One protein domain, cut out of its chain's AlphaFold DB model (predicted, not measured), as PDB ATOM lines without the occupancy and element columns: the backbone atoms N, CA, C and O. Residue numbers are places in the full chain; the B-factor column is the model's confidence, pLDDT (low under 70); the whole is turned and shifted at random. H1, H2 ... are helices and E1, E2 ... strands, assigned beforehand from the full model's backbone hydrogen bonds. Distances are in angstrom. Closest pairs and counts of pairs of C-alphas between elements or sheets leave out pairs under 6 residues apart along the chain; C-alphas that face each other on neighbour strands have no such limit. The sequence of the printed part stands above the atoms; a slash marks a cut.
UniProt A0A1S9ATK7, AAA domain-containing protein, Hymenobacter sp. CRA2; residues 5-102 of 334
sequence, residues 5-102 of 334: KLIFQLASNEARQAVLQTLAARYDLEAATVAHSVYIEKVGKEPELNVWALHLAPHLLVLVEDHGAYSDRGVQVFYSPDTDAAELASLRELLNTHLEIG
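Overview. This is residues 5 to 102 of the 334 residues of the protein "AAA domain-containing protein" of Hymenobacter sp. CRA2 (UniProt A0A1S9ATK7). A twisted sheet of five strands forms a wall, with two helices, H1 and H3, side by side over one face and no named helix over the other. The hairpin of E2 and E3 reaches out from this body, with residues 40 to 47 as its far loop, and makes much of the length. The printed part has 98 residues, with three named helices and five named strands in the order E1 H1 H2 E2 E3 E4 E5 H3; the sheet's order is E1 E5 E4 E3 E2, antiparallel throughout. The class is mixed, helices and strands; the whole is compact, with a radius of gyration of the C-alphas of 13.7 A and spans of 45 by 35 by 24 A.

Along the chain. Find C-alpha 5 at (206.161, 203.098, 352.234), where E1 begins and runs to residue 9. H1 follows, residues 13 to 24, 16.7 A long, then the short H2, residues 29 to 32. E2 takes residues 33 to 39, 16.8 A. E3, residues 48 to 57, is the longest strand at 25.8 A, and it bends by 54 degrees at residue 51. E4, residues 60 to 65, is 16.3 A long, and E5, residues 74 to 79, 16.5 A. H3, residues 85 to 96, 16.1 A, ends at C-alpha 96, (209.907, 188.156, 351.288).

Arrangement. Start with the sheet, whose edge strands are E1 and E2. E2 to E5 make a meander, each strand the antiparallel neighbour of the one before. Look for N 6 and O 77, 2.8 A, between E1 and E5; N 63 and O 76, 2.8 A, between E5 and E4; N 54 and O 62, 2.8 A, between E4 and E3; and N 34 and O 53, 2.8 A, between E3 and E2. H1 and H3 are on the same face, making two layers, helices on one face of a sheet. H1 lies over E5 at a height over the sheet of 9.7 A; H3 lies over E5 and E4 at 9.2 A. H1 and H3 are close but not clearly touching, their closest C-alphas those of Val 19 and Leu 95, 7.0 A, at a shallow tilt of 28 degrees, opposite ways. H2 stands at the sheet's level; its closest C-alpha pair with E3 is Ala 32 and His 55, 5.0 A. In H1 and H3 every O i to N i+4 pair is within hydrogen-bond range; H2 is too short for one.

Size, cuts and confidence. The two C-alphas farthest apart, those of Gly 44 and Pro 81, are 45.2 A from each other. The printed part has no cut, and no link is long. Mean pLDDT of the printed part is 83.6; look for values under 70 at residues 48 to 50, 67 to 70 and 101 to 102.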
ATOM      1  N   LYS A   5     205.499 203.690 353.403       79.06
ATOM      2  CA  LYS A   5     206.161 203.098 352.234       79.06
ATOM      3  C   LYS A   5     207.076 201.958 352.681       79.06
ATOM      4  O   LYS A   5     207.840 202.116 353.623       79.06
ATOM      5  N   LEU A   6     207.006 200.819 352.000       72.44
ATOM      6  CA  LEU A   6     208.012 199.754 352.050       72.44
ATOM      7  C   LEU A   6     208.648 199.633 350.672       72.44
ATOM      8  O   LEU A   6     207.973 199.838 349.665       72.44
ATOM      9  N   ILE A   7     209.926 199.274 350.624       75.19
ATOM     10  CA  ILE A   7     210.635 199.036 349.369       75.19
ATOM     11  C   ILE A   7     211.329 197.682 349.455       75.19
ATOM     12  O   ILE A   7     212.067 197.420 350.402       75.19
ATOM     13  N   PHE A   8     211.087 196.841 348.460       77.06
ATOM     14  CA  PHE A   8     211.628 195.498 348.332       77.06
ATOM     15  C   PHE A   8     212.515 195.423 347.086       77.06
ATOM     16  O   PHE A   8     212.137 195.925 346.024       77.06
ATOM     17  N   GLN A   9     213.677 194.779 347.221       79.62
ATOM     18  CA  GLN A   9     214.511 194.361 346.096       79.62
ATOM     19  C   GLN A   9     214.332 192.874 345.871       79.62
ATOM     20  O   GLN A   9     214.800 192.054 346.664       79.62
ATOM     21  N   LEU A  10     213.689 192.522 344.774       83.75
ATOM     22  CA  LEU A  10     213.570 191.133 344.380       83.75
ATOM     23  C   LEU A  10     214.921 190.596 343.888       83.75
ATOM     24  O   LEU A  10     215.761 191.343 343.379       83.75
ATOM     25  N   ALA A  11     215.131 189.289 344.029       82.19
ATOM     26  CA  ALA A  11     216.397 188.643 343.693       82.19
ATOM     27  C   ALA A  11     216.767 188.739 342.212       82.19
ATOM     28  O   ALA A  11     217.942 188.778 341.846       82.19
ATOM     29  N   SER A  12     215.761 188.793 341.347       83.25
ATOM     30  CA  SER A  12     215.954 188.867 339.909       83.25
ATOM     31  C   SER A  12     214.703 189.380 339.200       83.25
ATOM     32  O   SER A  12     213.650 189.589 339.812       83.25
ATOM     33  N   ASN A  13     214.803 189.541 337.884       77.69
ATOM     34  CA  ASN A  13     213.672 189.931 337.045       77.69
ATOM     35  C   ASN A  13     212.635 188.806 336.953       77.69
ATOM     36  O   ASN A  13     211.432 189.057 336.901       77.69
ATOM     37  N   GLU A  14     213.083 187.552 337.006       85.56
ATOM     38  CA  GLU A  14     212.211 186.380 337.087       85.56
ATOM     39  C   GLU A  14     211.431 186.376 338.406       85.56
ATOM     40  O   GLU A  14     210.245 186.051 338.421       85.56
ATOM     41  N   ALA A  15     212.057 186.809 339.508       87.69
ATOM     42  CA  ALA A  15     211.378 186.948 340.792       87.69
ATOM     43  C   ALA A  15     210.251 187.994 340.727       87.69
ATOM     44  O   ALA A  15     209.168 187.761 341.262       87.69
ATOM     45  N   ARG A  16     210.445 189.101 339.993       87.00
ATOM     46  CA  ARG A  16     209.365 190.062 339.707       87.00
ATOM     47  C   ARG A  16     208.205 189.423 338.961       87.00
ATOM     48  O   ARG A  16     207.053 189.616 339.345       87.00
ATOM     49  N   GLN A  17     208.495 188.669 337.904       86.31
ATOM     50  CA  GLN A  17     207.451 187.984 337.143       86.31
ATOM     51  C   GLN A  17     206.691 186.980 338.018       86.31
ATOM     52  O   GLN A  17     205.465 186.946 337.961       86.31
ATOM     53  N   ALA A  18     207.386 186.230 338.877       90.06
ATOM     54  CA  ALA A  18     206.765 185.292 339.810       90.06
ATOM     55  C   ALA A  18     205.839 185.986 340.828       90.06
ATOM     56  O   ALA A  18     204.732 185.503 341.084       90.06
ATOM     57  N   VAL A  19     206.243 187.149 341.359       90.88
ATOM     58  CA  VAL A  19     205.388 187.971 342.232       90.88
ATOM     59  C   VAL A  19     204.123 188.399 341.490       90.88
ATOM     60  O   VAL A  19     203.022 188.173 341.989       90.88
ATOM     61  N   LEU A  20     204.254 188.965 340.285       89.62
ATOM     62  CA  LEU A  20     203.103 189.409 339.489       89.62
ATOM     63  C   LEU A  20     202.168 188.248 339.124       89.62
ATOM     64  O   LEU A  20     200.953 188.396 339.215       89.62
ATOM     65  N   GLN A  21     202.711 187.077 338.782       90.56
ATOM     66  CA  GLN A  21     201.918 185.871 338.522       90.56
ATOM     67  C   GLN A  21     201.154 185.404 339.765       90.56
ATOM     68  O   GLN A  21     199.978 185.056 339.675       90.56
ATOM     69  N   THR A  22     201.796 185.434 340.935       92.88
ATOM     70  CA  THR A  22     201.144 185.057 342.195       92.88
ATOM     71  C   THR A  22     200.040 186.046 342.567       92.88
ATOM     72  O   THR A  22     198.966 185.637 343.006       92.88
ATOM     73  N   LEU A  23     200.255 187.345 342.333       92.19
ATOM     74  CA  LEU A  23     199.218 188.360 342.508       92.19
ATOM     75  C   LEU A  23     198.050 188.149 341.536       92.19
ATOM     76  O   LEU A  23     196.903 188.218 341.967       92.19
ATOM     77  N   ALA A  24     198.312 187.810 340.271       91.31
ATOM     78  CA  ALA A  24     197.271 187.529 339.275       91.31
ATOM     79  C   ALA A  24     196.387 186.319 339.620       91.31
ATOM     80  O   ALA A  24     195.250 186.232 339.165       91.31
ATOM     81  N   ALA A  25     196.879 185.390 340.443       92.12
ATOM     82  CA  ALA A  25     196.075 184.270 340.931       92.12
ATOM     83  C   ALA A  25     195.038 184.686 341.994       92.12
ATOM     84  O   ALA A  25     194.081 183.952 342.238       92.12
ATOM     85  N   ARG A  26     195.231 185.844 342.642       89.81
ATOM     86  CA  ARG A  26     194.373 186.361 343.721       89.81
ATOM     87  C   ARG A  26     193.580 187.604 343.315       89.81
ATOM     88  O   ARG A  26     192.503 187.834 343.856       89.81
ATOM     89  N   TYR A  27     194.109 188.387 342.383       89.88
ATOM     90  CA  TYR A  27     193.576 189.676 341.972       89.88
ATOM     91  C   TYR A  27     193.389 189.725 340.461       89.88
ATOM     92  O   TYR A  27     194.234 189.250 339.704       89.88
ATOM     93  N   ASP A  28     192.321 190.386 340.024       91.19
ATOM     94  CA  ASP A  28     192.222 190.858 338.648       91.19
ATOM     95  C   ASP A  28     193.179 192.048 338.482       91.19
ATOM     96  O   ASP A  28     192.883 193.167 338.907       91.19
ATOM     97  N   LEU A  29     194.371 191.792 337.936       89.38
ATOM     98  CA  LEU A  29     195.402 192.822 337.803       89.38
ATOM     99  C   LEU A  29     195.009 193.921 336.822       89.38
ATOM    100  O   LEU A  29     195.442 195.056 337.003       89.38
ATOM    101  N   GLU A  30     194.189 193.617 335.816       86.62
ATOM    102  CA  GLU A  30     193.711 194.627 334.875       86.62
ATOM    103  C   GLU A  30     192.781 195.601 335.603       86.62
ATOM    104  O   GLU A  30     193.002 196.810 335.564       86.62
ATOM    105  N   ALA A  31     191.827 195.074 336.378       90.12
ATOM    106  CA  ALA A  31     190.939 195.890 337.203       90.12
ATOM    107  C   ALA A  31     191.670 196.625 338.344       90.12
ATOM    108  O   ALA A  31     191.274 197.727 338.725       90.12
ATOM    109  N   ALA A  32     192.732 196.033 338.900       91.94
ATOM    110  CA  ALA A  32     193.522 196.634 339.973       91.94
ATOM    111  C   ALA A  32     194.517 197.698 339.478       91.94
ATOM    112  O   ALA A  32     195.019 198.485 340.284       91.94
ATOM    113  N   THR A  33     194.837 197.740 338.181       92.31
ATOM    114  CA  THR A  33     195.815 198.690 337.638       92.31
ATOM    115  C   THR A  33     195.237 200.101 337.615       92.31
ATOM    116  O   THR A  33     194.333 200.412 336.846       92.31
ATOM    117  N   VAL A  34     195.805 200.995 338.426       92.62
ATOM    118  CA  VAL A  34     195.413 202.415 338.468       92.62
ATOM    119  C   VAL A  34     196.290 203.299 337.585       92.62
ATOM    120  O   VAL A  34     195.864 204.376 337.175       92.62
ATOM    121  N   ALA A  35     197.508 202.854 337.273       88.94
ATOM    122  CA  ALA A  35     198.383 203.491 336.299       88.94
ATOM    123  C   ALA A  35     199.361 202.466 335.723       88.94
ATOM    124  O   ALA A  35     199.865 201.609 336.451       88.94
ATOM    125  N   HIS A  36     199.669 202.589 334.433       86.69
ATOM    126  CA  HIS A  36     200.794 201.888 333.834       86.69
ATOM    127  C   HIS A  36     201.512 202.752 332.800       86.69
ATOM    128  O   HIS A  36     200.934 203.690 332.248       86.69
ATOM    129  N   SER A  37     202.776 202.433 332.536       82.62
ATOM    130  CA  SER A  37     203.540 203.021 331.439       82.62
ATOM    131  C   SER A  37     204.047 201.938 330.501       82.62
ATOM    132  O   SER A  37     204.260 200.784 330.887       82.62
ATOM    133  N   VAL A  38     204.215 202.336 329.246       78.81
ATOM    134  CA  VAL A  38     204.590 201.438 328.170       78.81
ATOM    135  C   VAL A  38     205.709 202.077 327.366       78.81
ATOM    136  O   VAL A  38     205.596 203.237 326.962       78.81
ATOM    137  N   TYR A  39     206.789 201.338 327.147       78.50
ATOM    138  CA  TYR A  39     207.922 201.775 326.346       78.50
ATOM    139  C   TYR A  39     207.932 201.063 324.996       78.50
ATOM    140  O   TYR A  39     207.827 199.842 324.902       78.50
ATOM    141  N   ILE A  40     208.068 201.847 323.931       81.25
ATOM    142  CA  ILE A  40     208.159 201.350 322.560       81.25
ATOM    143  C   ILE A  40     209.541 201.739 322.044       81.25
ATOM    144  O   ILE A  40     209.770 202.882 321.656       81.25
ATOM    145  N   GLU A  41     210.468 200.781 322.050       78.56
ATOM    146  CA  GLU A  41     211.861 201.007 321.636       78.56
ATOM    147  C   GLU A  41     211.956 201.461 320.169       78.56
ATOM    148  O   GLU A  41     212.767 202.319 319.814       78.56
ATOM    149  N   LYS A  42     211.122 200.877 319.298       86.06
ATOM    150  CA  LYS A  42     211.053 201.170 317.862       86.06
ATOM    151  C   LYS A  42     209.621 201.030 317.367       86.06
ATOM    152  O   LYS A  42     208.886 200.152 317.813       86.06
ATOM    153  N   VAL A  43     209.250 201.865 316.400       83.56
ATOM    154  CA  VAL A  43     207.943 201.802 315.731       83.56
ATOM    155  C   VAL A  43     207.702 200.384 315.197       83.56
ATOM    156  O   VAL A  43     208.519 199.864 314.440       83.56
ATOM    157  N   GLY A  44     206.591 199.766 315.603       82.06
ATOM    158  CA  GLY A  44     206.199 198.412 315.195       82.06
ATOM    159  C   GLY A  44     206.705 197.273 316.091       82.06
ATOM    160  O   GLY A  44     206.344 196.128 315.837       82.06
ATOM    161  N   LYS A  45     207.506 197.555 317.129       82.44
ATOM    162  CA  LYS A  45     207.779 196.587 318.203       82.44
ATOM    163  C   LYS A  45     206.579 196.550 319.152       82.44
ATOM    164  O   LYS A  45     205.995 197.601 319.425       82.44
ATOM    165  N   GLU A  46     206.236 195.361 319.645       77.75
ATOM    166  CA  GLU A  46     205.233 195.229 320.703       77.75
ATOM    167  C   GLU A  46     205.651 196.072 321.917       77.75
ATOM    168  O   GLU A  46     206.837 196.080 322.271       77.75
ATOM    169  N   PRO A  47     204.718 196.818 322.523       74.88
ATOM    170  CA  PRO A  47     205.046 197.698 323.627       74.88
ATOM    171  C   PRO A  47     205.473 196.907 324.877       74.88
ATOM    172  O   PRO A  47     204.793 195.968 325.290       74.88
ATOM    173  N   GLU A  48     206.581 197.298 325.506       69.69
ATOM    174  CA  GLU A  48     207.047 196.701 326.763       69.69
ATOM    175  C   GLU A  48     206.411 197.444 327.949       69.69
ATOM    176  O   GLU A  48     206.464 198.673 328.034       69.69
ATOM    177  N   LEU A  49     205.742 196.708 328.840       64.06
ATOM    178  CA  LEU A  49     205.129 197.261 330.050       64.06
ATOM    179  C   LEU A  49     206.210 197.484 331.112       64.06
ATOM    180  O   LEU A  49     206.814 196.520 331.578       64.06
ATOM    181  N   ASN A  50     206.411 198.742 331.512       68.06
ATOM    182  CA  ASN A  50     207.568 199.139 332.326       68.06
ATOM    183  C   ASN A  50     207.219 199.541 333.763       68.06
ATOM    184  O   ASN A  50     208.067 199.496 334.655       68.06
ATOM    185  N   VAL A  51     205.987 199.993 334.001       72.56
ATOM    186  CA  VAL A  51     205.539 200.413 335.334       72.56
ATOM    187  C   VAL A  51     204.094 200.007 335.541       72.56
ATOM    188  O   VAL A  51     203.271 200.350 334.698       72.56
ATOM    189  N   TRP A  52     203.779 199.354 336.662       82.94
ATOM    190  CA  TRP A  52     202.418 199.073 337.130       82.94
ATOM    191  C   TRP A  52     202.209 199.628 338.538       82.94
ATOM    192  O   TRP A  52     202.937 199.279 339.465       82.94
ATOM    193  N   ALA A  53     201.172 200.444 338.705       91.19
ATOM    194  CA  ALA A  53     200.612 200.803 340.000       91.19
ATOM    195  C   ALA A  53     199.313 200.010 340.201       91.19
ATOM    196  O   ALA A  53     198.328 200.230 339.496       91.19
ATOM    197  N   LEU A  54     199.323 199.078 341.151       93.88
ATOM    198  CA  LEU A  54     198.252 198.125 341.428       93.88
ATOM    199  C   LEU A  54     197.583 198.465 342.763       93.88
ATOM    200  O   LEU A  54     198.200 198.350 343.822       93.88
ATOM    201  N   HIS A  55     196.317 198.864 342.730       94.75
ATOM    202  CA  HIS A  55     195.486 199.035 343.919       94.75
ATOM    203  C   HIS A  55     194.851 197.689 344.287       94.75
ATOM    204  O   HIS A  55     193.746 197.365 343.854       94.75
ATOM    205  N   LEU A  56     195.588 196.879 345.051       93.19
ATOM    206  CA  LEU A  56     195.197 195.501 345.368       93.19
ATOM    207  C   LEU A  56     194.051 195.432 346.387       93.19
ATOM    208  O   LEU A  56     193.194 194.559 346.300       93.19
ATOM    209  N   ALA A  57     194.023 196.358 347.348       92.38
ATOM    210  CA  ALA A  57     193.004 196.441 348.391       92.38
ATOM    211  C   ALA A  57     192.835 197.900 348.856       92.38
ATOM    212  O   ALA A  57     193.729 198.717 348.612       92.38
ATOM    213  N   PRO A  58     191.730 198.259 349.544       93.38
ATOM    214  CA  PRO A  58     191.582 199.585 350.134       93.38
ATOM    215  C   PRO A  58     192.805 199.961 350.970       93.38
ATOM    216  O   PRO A  58     193.264 199.186 351.809       93.38
ATOM    217  N   HIS A  59     193.327 201.162 350.730       93.00
ATOM    218  CA  HIS A  59     194.535 201.663 351.383       93.00
ATOM    219  C   HIS A  59     195.808 200.843 351.098       93.00
ATOM    220  O   HIS A  59     196.757 200.968 351.862       93.00
ATOM    221  N   LEU A  60     195.873 200.032 350.035       94.06
ATOM    222  CA  LEU A  60     197.058 199.247 349.669       94.06
ATOM    223  C   LEU A  60     197.384 199.394 348.178       94.06
ATOM    224  O   LEU A  60     196.646 198.923 347.313       94.06
ATOM    225  N   LEU A  61     198.522 200.021 347.888       94.38
ATOM    226  CA  LEU A  61     199.030 200.222 346.535       94.38
ATOM    227  C   LEU A  61     200.395 199.549 346.388       94.38
ATOM    228  O   LEU A  61     201.297 199.779 347.193       94.38
ATOM    229  N   VAL A  62     200.563 198.758 345.335       93.44
ATOM    230  CA  VAL A  62     201.842 198.161 344.947       93.44
ATOM    231  C   VAL A  62     202.325 198.828 343.676       93.44
ATOM    232  O   VAL A  62     201.607 198.860 342.684       93.44
ATOM    233  N   LEU A  63     203.536 199.364 343.703       90.56
ATOM    234  CA  LEU A  63     204.191 199.960 342.552       90.56
ATOM    235  C   LEU A  63     205.368 199.080 342.143       90.56
ATOM    236  O   LEU A  63     206.284 198.842 342.931       90.56
ATOM    237  N   VAL A  64     205.332 198.612 340.907       86.75
ATOM    238  CA  VAL A  64     206.403 197.854 340.266       86.75
ATOM    239  C   VAL A  64     206.904 198.711 339.113       86.75
ATOM    240  O   VAL A  64     206.130 198.988 338.203       86.75
ATOM    241  N   GLU A  65     208.146 199.192 339.167       75.94
ATOM    242  CA  GLU A  65     208.663 200.187 338.217       75.94
ATOM    243  C   GLU A  65     210.121 199.934 337.822       75.94
ATOM    244  O   GLU A  65     210.943 199.640 338.678       75.94
ATOM    245  N   ASP A  66     210.469 200.143 336.548       70.12
ATOM    246  CA  ASP A  66     211.843 199.969 336.036       70.12
ATOM    247  C   ASP A  66     212.808 201.127 336.365       70.12
ATOM    248  O   ASP A  66     214.009 201.053 336.087       70.12
ATOM    249  N   HIS A  67     212.310 202.212 336.961       65.31
ATOM    250  CA  HIS A  67     213.084 203.431 337.242       65.31
ATOM    251  C   HIS A  67     213.192 203.773 338.734       65.31
ATOM    252  O   HIS A  67     213.741 204.817 339.083       65.31
ATOM    253  N   GLY A  68     212.690 202.899 339.608       62.06
ATOM    254  CA  GLY A  68     212.769 203.076 341.055       62.06
ATOM    255  C   GLY A  68     214.156 202.769 341.622       62.06
ATOM    256  O   GLY A  68     215.087 202.408 340.901       62.06
ATOM    257  N   ALA A  69     214.276 202.838 342.952       56.97
ATOM    258  CA  ALA A  69     215.529 202.617 343.684       56.97
ATOM    259  C   ALA A  69     216.271 201.316 343.303       56.97
ATOM    260  O   ALA A  69     217.493 201.263 343.389       56.97
ATOM    261  N   TYR A  70     215.547 200.284 342.862       66.25
ATOM    262  CA  TYR A  70     216.088 198.974 342.481       66.25
ATOM    263  C   TYR A  70     215.865 198.625 340.999       66.25
ATOM    264  O   TYR A  70     215.970 197.454 340.634       66.25
ATOM    265  N   SER A  71     215.533 199.614 340.163       74.38
ATOM    266  CA  SER A  71     215.179 199.416 338.751       74.38
ATOM    267  C   SER A  71     214.162 198.278 338.582       74.38
ATOM    268  O   SER A  71     213.224 198.170 339.368       74.38
ATOM    269  N   ASP A  72     214.372 197.386 337.618       76.31
ATOM    270  CA  ASP A  72     213.505 196.255 337.305       76.31
ATOM    271  C   ASP A  72     213.307 195.238 338.443       76.31
ATOM    272  O   ASP A  72     212.396 194.415 338.371       76.31
ATOM    273  N   ARG A  73     214.084 195.317 339.526       79.62
ATOM    274  CA  ARG A  73     213.935 194.476 340.725       79.62
ATOM    275  C   ARG A  73     213.150 195.149 341.848       79.62
ATOM    276  O   ARG A  73     212.964 194.548 342.905       79.62
ATOM    277  N   GLY A  74     212.726 196.395 341.657       79.19
ATOM    278  CA  GLY A  74     212.060 197.191 342.677       79.19
ATOM    279  C   GLY A  74     210.568 196.932 342.783       79.19
ATOM    280  O   GLY A  74     209.835 197.030 341.801       79.19
ATOM    281  N   VAL A  75     210.111 196.695 344.010       85.69
ATOM    282  CA  VAL A  75     208.689 196.747 344.359       85.69
ATOM    283  C   VAL A  75     208.502 197.689 345.538       85.69
ATOM    284  O   VAL A  75     209.102 197.503 346.595       85.69
ATOM    285  N   GLN A  76     207.661 198.705 345.375       86.88
ATOM    286  CA  GLN A  76     207.261 199.603 346.453       86.88
ATOM    287  C   GLN A  76     205.843 199.260 346.902       86.88
ATOM    288  O   GLN A  76     204.960 199.028 346.082       86.88
ATOM    289  N   VAL A  77     205.611 199.255 348.210       87.75
ATOM    290  CA  VAL A  77     204.289 199.037 348.798       87.75
ATOM    291  C   VAL A  77     203.917 200.266 349.607       87.75
ATOM    292  O   VAL A  77     204.594 200.603 350.577       87.75
ATOM    293  N   PHE A  78     202.832 200.924 349.221       88.62
ATOM    294  CA  PHE A  78     202.256 202.050 349.938       88.62
ATOM    295  C   PHE A  78     201.005 201.596 350.682       88.62
ATOM    296  O   PHE A  78     200.125 200.964 350.098       88.62
ATOM    297  N   TYR A  79     200.919 201.924 351.970       89.69
ATOM    298  CA  TYR A  79     199.811 201.500 352.826       89.69
ATOM    299  C   TYR A  79     199.473 202.549 353.895       89.69
ATOM    300  O   TYR A  79     200.306 203.395 354.221       89.69
ATOM    301  N   SER A  80     198.262 202.542 354.454       86.62
ATOM    302  CA  SER A  80     197.886 203.408 355.586       86.62
ATOM    303  C   SER A  80     197.679 202.586 356.866       86.62
ATOM    304  O   SER A  80     197.675 201.357 356.826       86.62
ATOM    305  N   PRO A  81     197.514 203.224 358.039       80.19
ATOM    306  CA  PRO A  81     197.098 202.513 359.250       80.19
ATOM    307  C   PRO A  81     195.736 201.810 359.135       80.19
ATOM    308  O   PRO A  81     195.444 200.952 359.960       80.19
ATOM    309  N   ASP A  82     194.932 202.168 358.131       89.31
ATOM    310  CA  ASP A  82     193.604 201.603 357.869       89.31
ATOM    311  C   ASP A  82     193.653 200.400 356.911       89.31
ATOM    312  O   ASP A  82     192.621 199.801 356.617       89.31
ATOM    313  N   THR A  83     194.836 200.048 356.398       91.06
ATOM    314  CA  THR A  83     195.025 198.863 355.555       91.06
ATOM    315  C   THR A  83     194.733 197.590 356.343       91.06
ATOM    316  O   THR A  83     195.202 197.432 357.473       91.06
ATOM    317  N   ASP A  84     194.020 196.646 355.723       93.38
ATOM    318  CA  ASP A  84     193.790 195.327 356.309       93.38
ATOM    319  C   ASP A  84     195.123 194.627 356.632       93.38
ATOM    320  O   ASP A  84     196.010 194.475 355.784       93.38
ATOM    321  N   ALA A  85     195.277 194.221 357.893       82.19
ATOM    322  CA  ALA A  85     196.532 193.675 358.393       82.19
ATOM    323  C   ALA A  85     196.877 192.312 357.772       82.19
ATOM    324  O   ALA A  85     198.060 192.014 357.603       82.19
ATOM    325  N   ALA A  86     195.875 191.497 357.424       89.44
ATOM    326  CA  ALA A  86     196.086 190.195 356.803       89.44
ATOM    327  C   ALA A  86     196.507 190.349 355.337       89.44
ATOM    328  O   ALA A  86     197.415 189.646 354.889       89.44
ATOM    329  N   GLU A  87     195.923 191.308 354.614       91.12
ATOM    330  CA  GLU A  87     196.336 191.628 353.244       91.12
ATOM    331  C   GLU A  87     197.776 192.140 353.186       91.12
ATOM    332  O   GLU A  87     198.601 191.628 352.421       91.12
ATOM    333  N   LEU A  88     198.122 193.096 354.054       85.94
ATOM    334  CA  LEU A  88     199.487 193.608 354.133       85.94
ATOM    335  C   LEU A  88     200.484 192.509 354.533       85.94
ATOM    336  O   LEU A  88     201.577 192.444 353.970       85.94
ATOM    337  N   ALA A  89     200.135 191.649 355.494       79.06
ATOM    338  CA  ALA A  89     200.995 190.543 355.913       79.06
ATOM    339  C   ALA A  89     201.221 189.532 354.780       79.06
ATOM    340  O   ALA A  89     202.364 189.160 354.529       79.06
ATOM    341  N   SER A  90     200.162 189.154 354.059       90.50
ATOM    342  CA  SER A  90     200.241 188.210 352.940       90.50
ATOM    343  C   SER A  90     201.095 188.749 351.790       90.50
ATOM    344  O   SER A  90     201.939 188.026 351.259       90.50
ATOM    345  N   LEU A  91     200.946 190.032 351.441       91.38
ATOM    346  CA  LEU A  91     201.795 190.674 350.437       91.38
ATOM    347  C   LEU A  91     203.264 190.724 350.883       91.38
ATOM    348  O   LEU A  91     204.160 190.456 350.087       91.38
ATOM    349  N   ARG A  92     203.525 191.052 352.155       82.31
ATOM    350  CA  ARG A  92     204.890 191.059 352.703       82.31
ATOM    351  C   ARG A  92     205.516 189.673 352.666       82.31
ATOM    352  O   ARG A  92     206.683 189.563 352.315       82.31
ATOM    353  N   GLU A  93     204.762 188.640 353.023       83.69
ATOM    354  CA  GLU A  93     205.226 187.254 352.969       83.69
ATOM    355  C   GLU A  93     205.605 186.860 351.539       83.69
ATOM    356  O   GLU A  93     206.728 186.414 351.323       83.69
ATOM    357  N   LEU A  94     204.737 187.146 350.561       91.06
ATOM    358  CA  LEU A  94     205.026 186.922 349.142       91.06
ATOM    359  C   LEU A  94     206.296 187.650 348.687       91.06
ATOM    360  O   LEU A  94     207.156 187.063 348.043       91.06
ATOM    361  N   LEU A  95     206.440 188.937 349.000       86.81
ATOM    362  CA  LEU A  95     207.629 189.685 348.585       86.81
ATOM    363  C   LEU A  95     208.891 189.128 349.253       86.81
ATOM    364  O   LEU A  95     209.914 188.987 348.588       86.81
ATOM    365  N   ASN A  96     208.801 188.735 350.527       80.44
ATOM    366  CA  ASN A  96     209.907 188.156 351.288       80.44
ATOM    367  C   ASN A  96     210.409 186.823 350.715       80.44
ATOM    368  O   ASN A  96     211.611 186.571 350.781       80.44
ATOM    369  N   THR A  97     209.548 185.983 350.122       87.44
ATOM    370  CA  THR A  97     209.997 184.727 349.482       87.44
ATOM    371  C   THR A  97     210.842 184.956 348.230       87.44
ATOM    372  O   THR A  97     211.485 184.027 347.746       87.44
ATOM    373  N   HIS A  98     210.843 186.181 347.703       87.44
ATOM    374  CA  HIS A  98     211.506 186.563 346.461       87.44
ATOM    375  C   HIS A  98     212.652 187.564 346.656       87.44
ATOM    376  O   HIS A  98     213.176 188.080 345.668       87.44
ATOM    377  N   LEU A  99     213.059 187.836 347.899       79.88
ATOM    378  CA  LEU A  99     214.216 188.684 348.195       79.88
ATOM    379  C   LEU A  99     215.536 187.940 347.983       79.88
ATOM    380  O   LEU A  99     215.596 186.712 348.056       79.88
ATOM    381  N   GLU A 100     216.616 188.691 347.749       71.06
ATOM    382  CA  GLU A 100     217.965 188.130 347.890       71.06
ATOM    383  C   GLU A 100     218.175 187.738 349.360       71.06
ATOM    384  O   GLU A 100     217.960 188.536 350.268       71.06
ATOM    385  N   ILE A 101     218.578 186.493 349.611       62.66
ATOM    386  CA  ILE A 101     218.863 185.987 350.958       62.66
ATOM    387  C   ILE A 101     220.355 185.646 351.038       62.66
ATOM    388  O   ILE A 101     220.975 185.227 350.061       62.66
ATOM    389  N   GLY A 102     220.945 185.802 352.222       58.56
ATOM    390  CA  GLY A 102     222.318 185.378 352.496       58.56
ATOM    391  C   GLY A 102     223.346 186.483 352.268       58.56
ATOM    392  O   GLY A 102     223.103 187.649 352.569       58.56
TER     393      GLY A 102